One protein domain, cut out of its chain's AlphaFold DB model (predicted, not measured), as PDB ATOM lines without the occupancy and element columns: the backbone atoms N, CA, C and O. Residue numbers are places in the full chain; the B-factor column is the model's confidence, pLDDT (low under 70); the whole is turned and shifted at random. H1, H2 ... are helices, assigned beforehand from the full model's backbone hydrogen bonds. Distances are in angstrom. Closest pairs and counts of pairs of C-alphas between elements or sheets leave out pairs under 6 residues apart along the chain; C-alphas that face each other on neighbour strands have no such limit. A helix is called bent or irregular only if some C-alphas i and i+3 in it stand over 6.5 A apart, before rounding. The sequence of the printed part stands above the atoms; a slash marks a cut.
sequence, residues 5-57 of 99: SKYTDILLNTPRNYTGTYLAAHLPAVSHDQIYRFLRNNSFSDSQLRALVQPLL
ATOM      1  N   SER A   5     -32.609 -20.531 -19.948       89.81
ATOM      2  CA  SER A   5     -31.354 -20.090 -20.577       89.81
ATOM      3  C   SER A   5     -31.573 -19.607 -22.010       89.81
ATOM      4  O   SER A   5     -31.152 -18.515 -22.367       89.81
ATOM      5  N   LYS A   6     -32.341 -20.365 -22.802       90.94
ATOM      6  CA  LYS A   6     -32.659 -20.003 -24.187       90.94
ATOM      7  C   LYS A   6     -33.488 -18.722 -24.281       90.94
ATOM      8  O   LYS A   6     -33.290 -17.939 -25.206       90.94
ATOM      9  N   TYR A   7     -34.422 -18.518 -23.352       91.06
ATOM     10  CA  TYR A   7     -35.204 -17.285 -23.278       91.06
ATOM     11  C   TYR A   7     -34.314 -16.081 -22.934       91.06
ATOM     12  O   TYR A   7     -34.386 -15.063 -23.620       91.06
ATOM     13  N   THR A   8     -33.421 -16.222 -21.947       89.69
ATOM     14  CA  THR A   8     -32.427 -15.202 -21.584       89.69
ATOM     15  C   THR A   8     -31.524 -14.848 -22.763       89.69
ATOM     16  O   THR A   8     -31.385 -13.668 -23.081       89.69
ATOM     17  N   ASP A   9     -30.972 -15.845 -23.461       90.06
ATOM     18  CA  ASP A   9     -30.101 -15.625 -24.620       90.06
ATOM     19  C   ASP A   9     -30.800 -14.796 -25.698       90.06
ATOM     20  O   ASP A   9     -30.206 -13.886 -26.272       90.06
ATOM     21  N   ILE A  10     -32.074 -15.085 -25.973       90.50
ATOM     22  CA  ILE A  10     -32.832 -14.334 -26.974       90.50
ATOM     23  C   ILE A  10     -33.008 -12.887 -26.527       90.50
ATOM     24  O   ILE A  10     -32.697 -11.989 -27.300       90.50
ATOM     25  N   LEU A  11     -33.425 -12.642 -25.283       89.81
ATOM     26  CA  LEU A  11     -33.590 -11.274 -24.786       89.81
ATOM     27  C   LEU A  11     -32.284 -10.467 -24.826       89.81
ATOM     28  O   LEU A  11     -32.316  -9.293 -25.194       89.81
ATOM     29  N   LEU A  12     -31.146 -11.092 -24.510       89.75
ATOM     30  CA  LEU A  12     -29.829 -10.452 -24.580       89.75
ATOM     31  C   LEU A  12     -29.409 -10.130 -26.021       89.75
ATOM     32  O   LEU A  12     -28.853  -9.064 -26.277       89.75
ATOM     33  N   ASN A  13     -29.690 -11.026 -26.969       91.62
ATOM     34  CA  ASN A  13     -29.308 -10.845 -28.370       91.62
ATOM     35  C   ASN A  13     -30.305  -9.989 -29.167       91.62
ATOM     36  O   ASN A  13     -29.959  -9.462 -30.224       91.62
ATOM     37  N   THR A  14     -31.543  -9.832 -28.689       91.50
ATOM     38  CA  THR A  14     -32.598  -9.084 -29.388       91.50
ATOM     39  C   THR A  14     -33.288  -8.066 -28.474       91.50
ATOM     40  O   THR A  14     -34.508  -8.121 -28.294       91.50
ATOM     41  N   PRO A  15     -32.551  -7.070 -27.944       86.25
ATOM     42  CA  PRO A  15     -33.061  -6.142 -26.929       86.25
ATOM     43  C   PRO A  15     -34.241  -5.281 -27.408       86.25
ATOM     44  O   PRO A  15     -35.020  -4.785 -26.602       86.25
ATOM     45  N   ARG A  16     -34.407  -5.115 -28.728       89.12
ATOM     46  CA  ARG A  16     -35.542  -4.390 -29.332       89.12
ATOM     47  C   ARG A  16     -36.714  -5.293 -29.729       89.12
ATOM     48  O   ARG A  16     -37.807  -4.787 -29.947       89.12
ATOM     49  N   ASN A  17     -36.502  -6.607 -29.808       88.00
ATOM     50  CA  ASN A  17     -37.476  -7.573 -30.320       88.00
ATOM     51  C   ASN A  17     -37.775  -8.647 -29.265       88.00
ATOM     52  O   ASN A  17     -37.384  -9.803 -29.386       88.00
ATOM     53  N   TYR A  18     -38.481  -8.245 -28.211       86.50
ATOM     54  CA  TYR A  18     -38.764  -9.076 -27.033       86.50
ATOM     55  C   TYR A  18     -40.190  -9.662 -27.016       86.50
ATOM     56  O   TYR A  18     -40.655 -10.157 -25.991       86.50
ATOM     57  N   THR A  19     -40.934  -9.579 -28.124       90.56
ATOM     58  CA  THR A  19     -42.330 -10.046 -28.168       90.56
ATOM     59  C   THR A  19     -42.407 -11.566 -28.313       90.56
ATOM     60  O   THR A  19     -41.621 -12.172 -29.042       90.56
ATOM     61  N   GLY A  20     -43.406 -12.198 -27.683       89.88
ATOM     62  CA  GLY A  20     -43.641 -13.641 -27.827       89.88
ATOM     63  C   GLY A  20     -43.818 -14.076 -29.287       89.88
ATOM     64  O   GLY A  20     -43.362 -15.147 -29.676       89.88
ATOM     65  N   THR A  21     -44.410 -13.219 -30.125       91.56
ATOM     66  CA  THR A  21     -44.550 -13.458 -31.569       91.56
ATOM     67  C   THR A  21     -43.198 -13.499 -32.272       91.56
ATOM     68  O   THR A  21     -42.953 -14.397 -33.074       91.56
ATOM     69  N   TYR A  22     -42.303 -12.561 -31.951       92.06
ATOM     70  CA  TYR A  22     -40.956 -12.551 -32.509       92.06
ATOM     71  C   TYR A  22     -40.176 -13.800 -32.092       92.06
ATOM     72  O   TYR A  22     -39.577 -14.465 -32.935       92.06
ATOM     73  N   LEU A  23     -40.241 -14.163 -30.809       92.06
ATOM     74  CA  LEU A  23     -39.627 -15.381 -30.282       92.06
ATOM     75  C   LEU A  23     -40.125 -16.642 -31.010       92.06
ATOM     76  O   LEU A  23     -39.308 -17.461 -31.424       92.06
ATOM     77  N   ALA A  24     -41.437 -16.784 -31.213       92.56
ATOM     78  CA  ALA A  24     -42.020 -17.931 -31.915       92.56
ATOM     79  C   ALA A  24     -41.571 -18.021 -33.384       92.56
ATOM     80  O   ALA A  24     -41.315 -19.111 -33.887       92.56
ATOM     81  N   ALA A  25     -41.410 -16.881 -34.065       92.06
ATOM     82  CA  ALA A  25     -40.923 -16.850 -35.444       92.06
ATOM     83  C   ALA A  25     -39.463 -17.331 -35.585       92.06
ATOM     84  O   ALA A  25     -39.076 -17.808 -36.650       92.06
ATOM     85  N   HIS A  26     -38.662 -17.232 -34.519       90.75
ATOM     86  CA  HIS A  26     -37.234 -17.579 -34.518       90.75
ATOM     87  C   HIS A  26     -36.919 -18.879 -33.760       90.75
ATOM     88  O   HIS A  26     -35.765 -19.307 -33.703       90.75
ATOM     89  N   LEU A  27     -37.935 -19.537 -33.194       89.31
ATOM     90  CA  LEU A  27     -37.827 -20.831 -32.524       89.31
ATOM     91  C   LEU A  27     -38.838 -21.808 -33.145       89.31
ATOM     92  O   LEU A  27     -39.932 -21.964 -32.609       89.31
ATOM     93  N   PRO A  28     -38.477 -22.525 -34.230       82.88
ATOM     94  CA  PRO A  28     -39.418 -23.337 -35.013       82.88
ATOM     95  C   PRO A  28     -40.204 -24.387 -34.211       82.88
ATOM     96  O   PRO A  28     -41.301 -24.775 -34.596       82.88
ATOM     97  N   ALA A  29     -39.651 -24.852 -33.086       87.94
ATOM     98  CA  ALA A  29     -40.268 -25.847 -32.208       87.94
ATOM     99  C   ALA A  29     -41.087 -25.244 -31.045       87.94
ATOM    100  O   ALA A  29     -41.556 -25.987 -30.177       87.94
ATOM    101  N   VAL A  30     -41.214 -23.916 -30.969       90.38
ATOM    102  CA  VAL A  30     -41.861 -23.200 -29.864       90.38
ATOM    103  C   VAL A  30     -42.914 -22.240 -30.412       90.38
ATOM    104  O   VAL A  30     -42.610 -21.226 -31.028       90.38
ATOM    105  N   SER A  31     -44.176 -22.539 -30.129       91.81
ATOM    106  CA  SER A  31     -45.301 -21.657 -30.444       91.81
ATOM    107  C   SER A  31     -45.405 -20.469 -29.481       91.81
ATOM    108  O   SER A  31     -44.936 -20.519 -28.339       91.81
ATOM    109  N   HIS A  32     -46.114 -19.425 -29.915       91.75
ATOM    110  CA  HIS A  32     -46.476 -18.274 -29.083       91.75
ATOM    111  C   HIS A  32     -47.121 -18.697 -27.750       91.75
ATOM    112  O   HIS A  32     -46.722 -18.239 -26.679       91.75
ATOM    113  N   ASP A  33     -48.067 -19.635 -27.792       93.44
ATOM    114  CA  ASP A  33     -48.777 -20.102 -26.599       93.44
ATOM    115  C   ASP A  33     -47.874 -20.865 -25.630       93.44
ATOM    116  O   ASP A  33     -48.059 -20.790 -24.413       93.44
ATOM    117  N   GLN A  34     -46.868 -21.580 -26.138       93.62
ATOM    118  CA  GLN A  34     -45.865 -22.215 -25.286       93.62
ATOM    119  C   GLN A  34     -44.988 -21.179 -24.580       93.62
ATOM    120  O   GLN A  34     -44.639 -21.403 -23.423       93.62
ATOM    121  N   ILE A  35     -44.679 -20.048 -25.222       93.38
ATOM    122  CA  ILE A  35     -43.957 -18.930 -24.591       93.38
ATOM    123  C   ILE A  35     -44.826 -18.304 -23.500       93.38
ATOM    124  O   ILE A  35     -44.361 -18.118 -22.378       93.38
ATOM    125  N   TYR A  36     -46.104 -18.049 -23.788       92.81
ATOM    126  CA  TYR A  36     -47.040 -17.520 -22.797       92.81
ATOM    127  C   TYR A  36     -47.171 -18.447 -21.579       92.81
ATOM    128  O   TYR A  36     -47.042 -18.000 -20.440       92.81
ATOM    129  N   ARG A  37     -47.369 -19.755 -21.798       94.81
ATOM    130  CA  ARG A  37     -47.430 -20.752 -20.713       94.81
ATOM    131  C   ARG A  37     -46.116 -20.843 -19.944       94.81
ATOM    132  O   ARG A  37     -46.149 -20.980 -18.728       94.81
ATOM    133  N   PHE A  38     -44.979 -20.755 -20.634       94.38
ATOM    134  CA  PHE A  38     -43.666 -20.707 -19.998       94.38
ATOM    135  C   PHE A  38     -43.565 -19.505 -19.050       94.38
ATOM    136  O   PHE A  38     -43.282 -19.702 -17.874       94.38
ATOM    137  N   LEU A  39     -43.884 -18.293 -19.506       91.94
ATOM    138  CA  LEU A  39     -43.824 -17.089 -18.667       91.94
ATOM    139  C   LEU A  39     -44.828 -17.114 -17.511       91.94
ATOM    140  O   LEU A  39     -44.528 -16.620 -16.433       91.94
ATOM    141  N   ARG A  40     -46.013 -17.694 -17.722       92.25
ATOM    142  CA  ARG A  40     -47.059 -17.776 -16.697       92.25
ATOM    143  C   ARG A  40     -46.752 -18.793 -15.597       92.25
ATOM    144  O   ARG A  40     -47.145 -18.583 -14.456       92.25
ATOM    145  N   ASN A  41     -46.121 -19.910 -15.952       94.50
ATOM    146  CA  ASN A  41     -45.934 -21.042 -15.041       94.50
ATOM    147  C   ASN A  41     -44.562 -21.048 -14.358       94.50
ATOM    148  O   ASN A  41     -44.352 -21.847 -13.450       94.50
ATOM    149  N   ASN A  42     -43.626 -20.212 -14.811       91.56
ATOM    150  CA  ASN A  42     -42.313 -20.080 -14.192       91.56
ATOM    151  C   ASN A  42     -42.259 -18.795 -13.369       91.56
ATOM    152  O   ASN A  42     -42.712 -17.744 -13.814       91.56
ATOM    153  N   SER A  43     -41.646 -18.886 -12.193       89.50
ATOM    154  CA  SER A  43     -41.304 -17.732 -11.367       89.50
ATOM    155  C   SER A  43     -39.805 -17.489 -11.459       89.50
ATOM    156  O   SER A  43     -39.018 -18.426 -11.325       89.50
ATOM    157  N   PHE A  44     -39.416 -16.234 -11.662       87.94
ATOM    158  CA  PHE A  44     -38.020 -15.805 -11.690       87.94
ATOM    159  C   PHE A  44     -37.759 -14.991 -10.428       87.94
ATOM    160  O   PHE A  44     -38.384 -13.951 -10.239       87.94
ATOM    161  N   SER A  45     -36.902 -15.487  -9.537       90.50
ATOM    162  CA  SER A  45     -36.633 -14.812  -8.264       90.50
ATOM    163  C   SER A  45     -35.437 -13.868  -8.361       90.50
ATOM    164  O   SER A  45     -34.458 -14.142  -9.059       90.50
ATOM    165  N   ASP A  46     -35.454 -12.807  -7.559       90.81
ATOM    166  CA  ASP A  46     -34.334 -11.863  -7.460       90.81
ATOM    167  C   ASP A  46     -33.032 -12.555  -7.031       90.81
ATOM    168  O   ASP A  46     -31.943 -12.188  -7.466       90.81
ATOM    169  N   SER A  47     -33.131 -13.619  -6.226       94.38
ATOM    170  CA  SER A  47     -31.983 -14.437  -5.829       94.38
ATOM    171  C   SER A  47     -31.318 -15.152  -7.008       94.38
ATOM    172  O   SER A  47     -30.090 -15.237  -7.042       94.38
ATOM    173  N   GLN A  48     -32.095 -15.628  -7.988       91.31
ATOM    174  CA  GLN A  48     -31.557 -16.228  -9.212       91.31
ATOM    175  C   GLN A  48     -30.831 -15.175 -10.047       91.31
ATOM    176  O   GLN A  48     -29.712 -15.419 -10.497       91.31
ATOM    177  N   LEU A  49     -31.433 -13.992 -10.213       89.62
ATOM    178  CA  LEU A  49     -30.795 -12.883 -10.920       89.62
ATOM    179  C   LEU A  49     -29.486 -12.476 -10.234       89.62
ATOM    180  O   LEU A  49     -28.452 -12.371 -10.893       89.62
ATOM    181  N   ARG A  50     -29.501 -12.323  -8.906       93.12
ATOM    182  CA  ARG A  50     -28.306 -11.993  -8.123       93.12
ATOM    183  C   ARG A  50     -27.206 -13.034  -8.302       93.12
ATOM    184  O   ARG A  50     -26.060 -12.652  -8.490       93.12
ATOM    185  N   ALA A  51     -27.534 -14.327  -8.283       93.69
ATOM    186  CA  ALA A  51     -26.552 -15.390  -8.495       93.69
ATOM    187  C   ALA A  51     -25.891 -15.322  -9.885       93.69
ATOM    188  O   ALA A  51     -24.702 -15.607 -10.003       93.69
ATOM    189  N   LEU A  52     -26.638 -14.916 -10.918       90.00
ATOM    190  CA  LEU A  52     -26.115 -14.743 -12.277       90.00
ATOM    191  C   LEU A  52     -25.252 -13.482 -12.426       90.00
ATOM    192  O   LEU A  52     -24.257 -13.508 -13.145       90.00
ATOM    193  N   VAL A  53     -25.629 -12.383 -11.766       91.25
ATOM    194  CA  VAL A  53     -24.969 -11.076 -11.924       91.25
ATOM    195  C   VAL A  53     -23.778 -10.905 -10.984       91.25
ATOM    196  O   VAL A  53     -22.802 -10.270 -11.367       91.25
ATOM    197  N   GLN A  54     -23.807 -11.481  -9.778       94.19
ATOM    198  CA  GLN A  54     -22.763 -11.293  -8.762       94.19
ATOM    199  C   GLN A  54     -21.332 -11.565  -9.269       94.19
ATOM    200  O   GLN A  54     -20.458 -10.764  -8.945       94.19
ATOM    201  N   PRO A  55     -21.057 -12.621 -10.065       95.12
ATOM    202  CA  PRO A  55     -19.716 -12.862 -10.603       95.12
ATOM    203  C   PRO A  55     -19.272 -11.841 -11.664       95.12
ATOM    204  O   PRO A  55     -18.091 -11.785 -11.988       95.12
ATOM    205  N   LEU A  56     -20.205 -11.066 -12.229       93.06
ATOM    206  CA  LEU A  56     -19.944 -10.036 -13.240       93.06
ATOM    207  C   LEU A  56     -19.630  -8.665 -12.619       93.06
ATOM    208  O   LEU A  56     -19.222  -7.754 -13.334       93.06
ATOM    209  N   LEU A  57     -19.845  -8.500 -11.311       92.12
ATOM    210  CA  LEU A  57     -19.604  -7.248 -10.599       92.12
ATOM    211  C   LEU A  57     -18.188  -7.231 -10.016       92.12
ATOM    212  O   LEU A  57     -17.801  -8.133  -9.275       92.12
TER     213      LEU A  57
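AT A GLANCE: This is residues 5 to 57 of the 99 residues of the protein "DDE_5 domain-containing protein" of Hymenobacter sp (UniProt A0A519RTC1). A small body of three short helices, H1 to H3, has an arm, residues 40 to 57, that sticks out free and ends in helix H4. In the body H2 packs on H3, and H1 is near H2, crosswise to it. The 53 printed residues, with four named helices and no named strand, are all helix in class and loose, with a radius of gyration of 12.6 A and spans of 34 by 23 by 17 A.

HOW THE PARTS SIT: H1, residues 5 to 13, is close to but not clearly touching H2, residues 20 to 26; their closest C-alphas, Ile 10 and Leu 23, are 7.6 A apart, and their lines are about perpendicular at 89 degrees. H2 and H3, residues 32 to 41, touch, with the C-alphas of Ala 24 and His 32 closest at 5.3 A, at a steep tilt of 55 degrees, opposite ways. H4, residues 46 to 56, is apart from H1, H2 and H3. Every O i to N i+4 pair is within hydrogen-bond range in H1, H2 and H3, and 5 of 7 in H4.

IN THESE COORDINATES: H1 begins at C-alpha 5 (-31.354, -20.090, -20.577). H3 is 14.3 A long. H4, 15.6 A long, ends at C-alpha 56 (-19.944, -10.036, -13.240) and is only just irregular: C-alphas 52 and 55 are 6.9 A apart.

THE WHOLE: The C-alphas farthest apart, Asp 33 and Leu 57, are 35.7 A apart. The printed part has no cut, its links are short or tight, and no printed residue is under 70 in pLDDT.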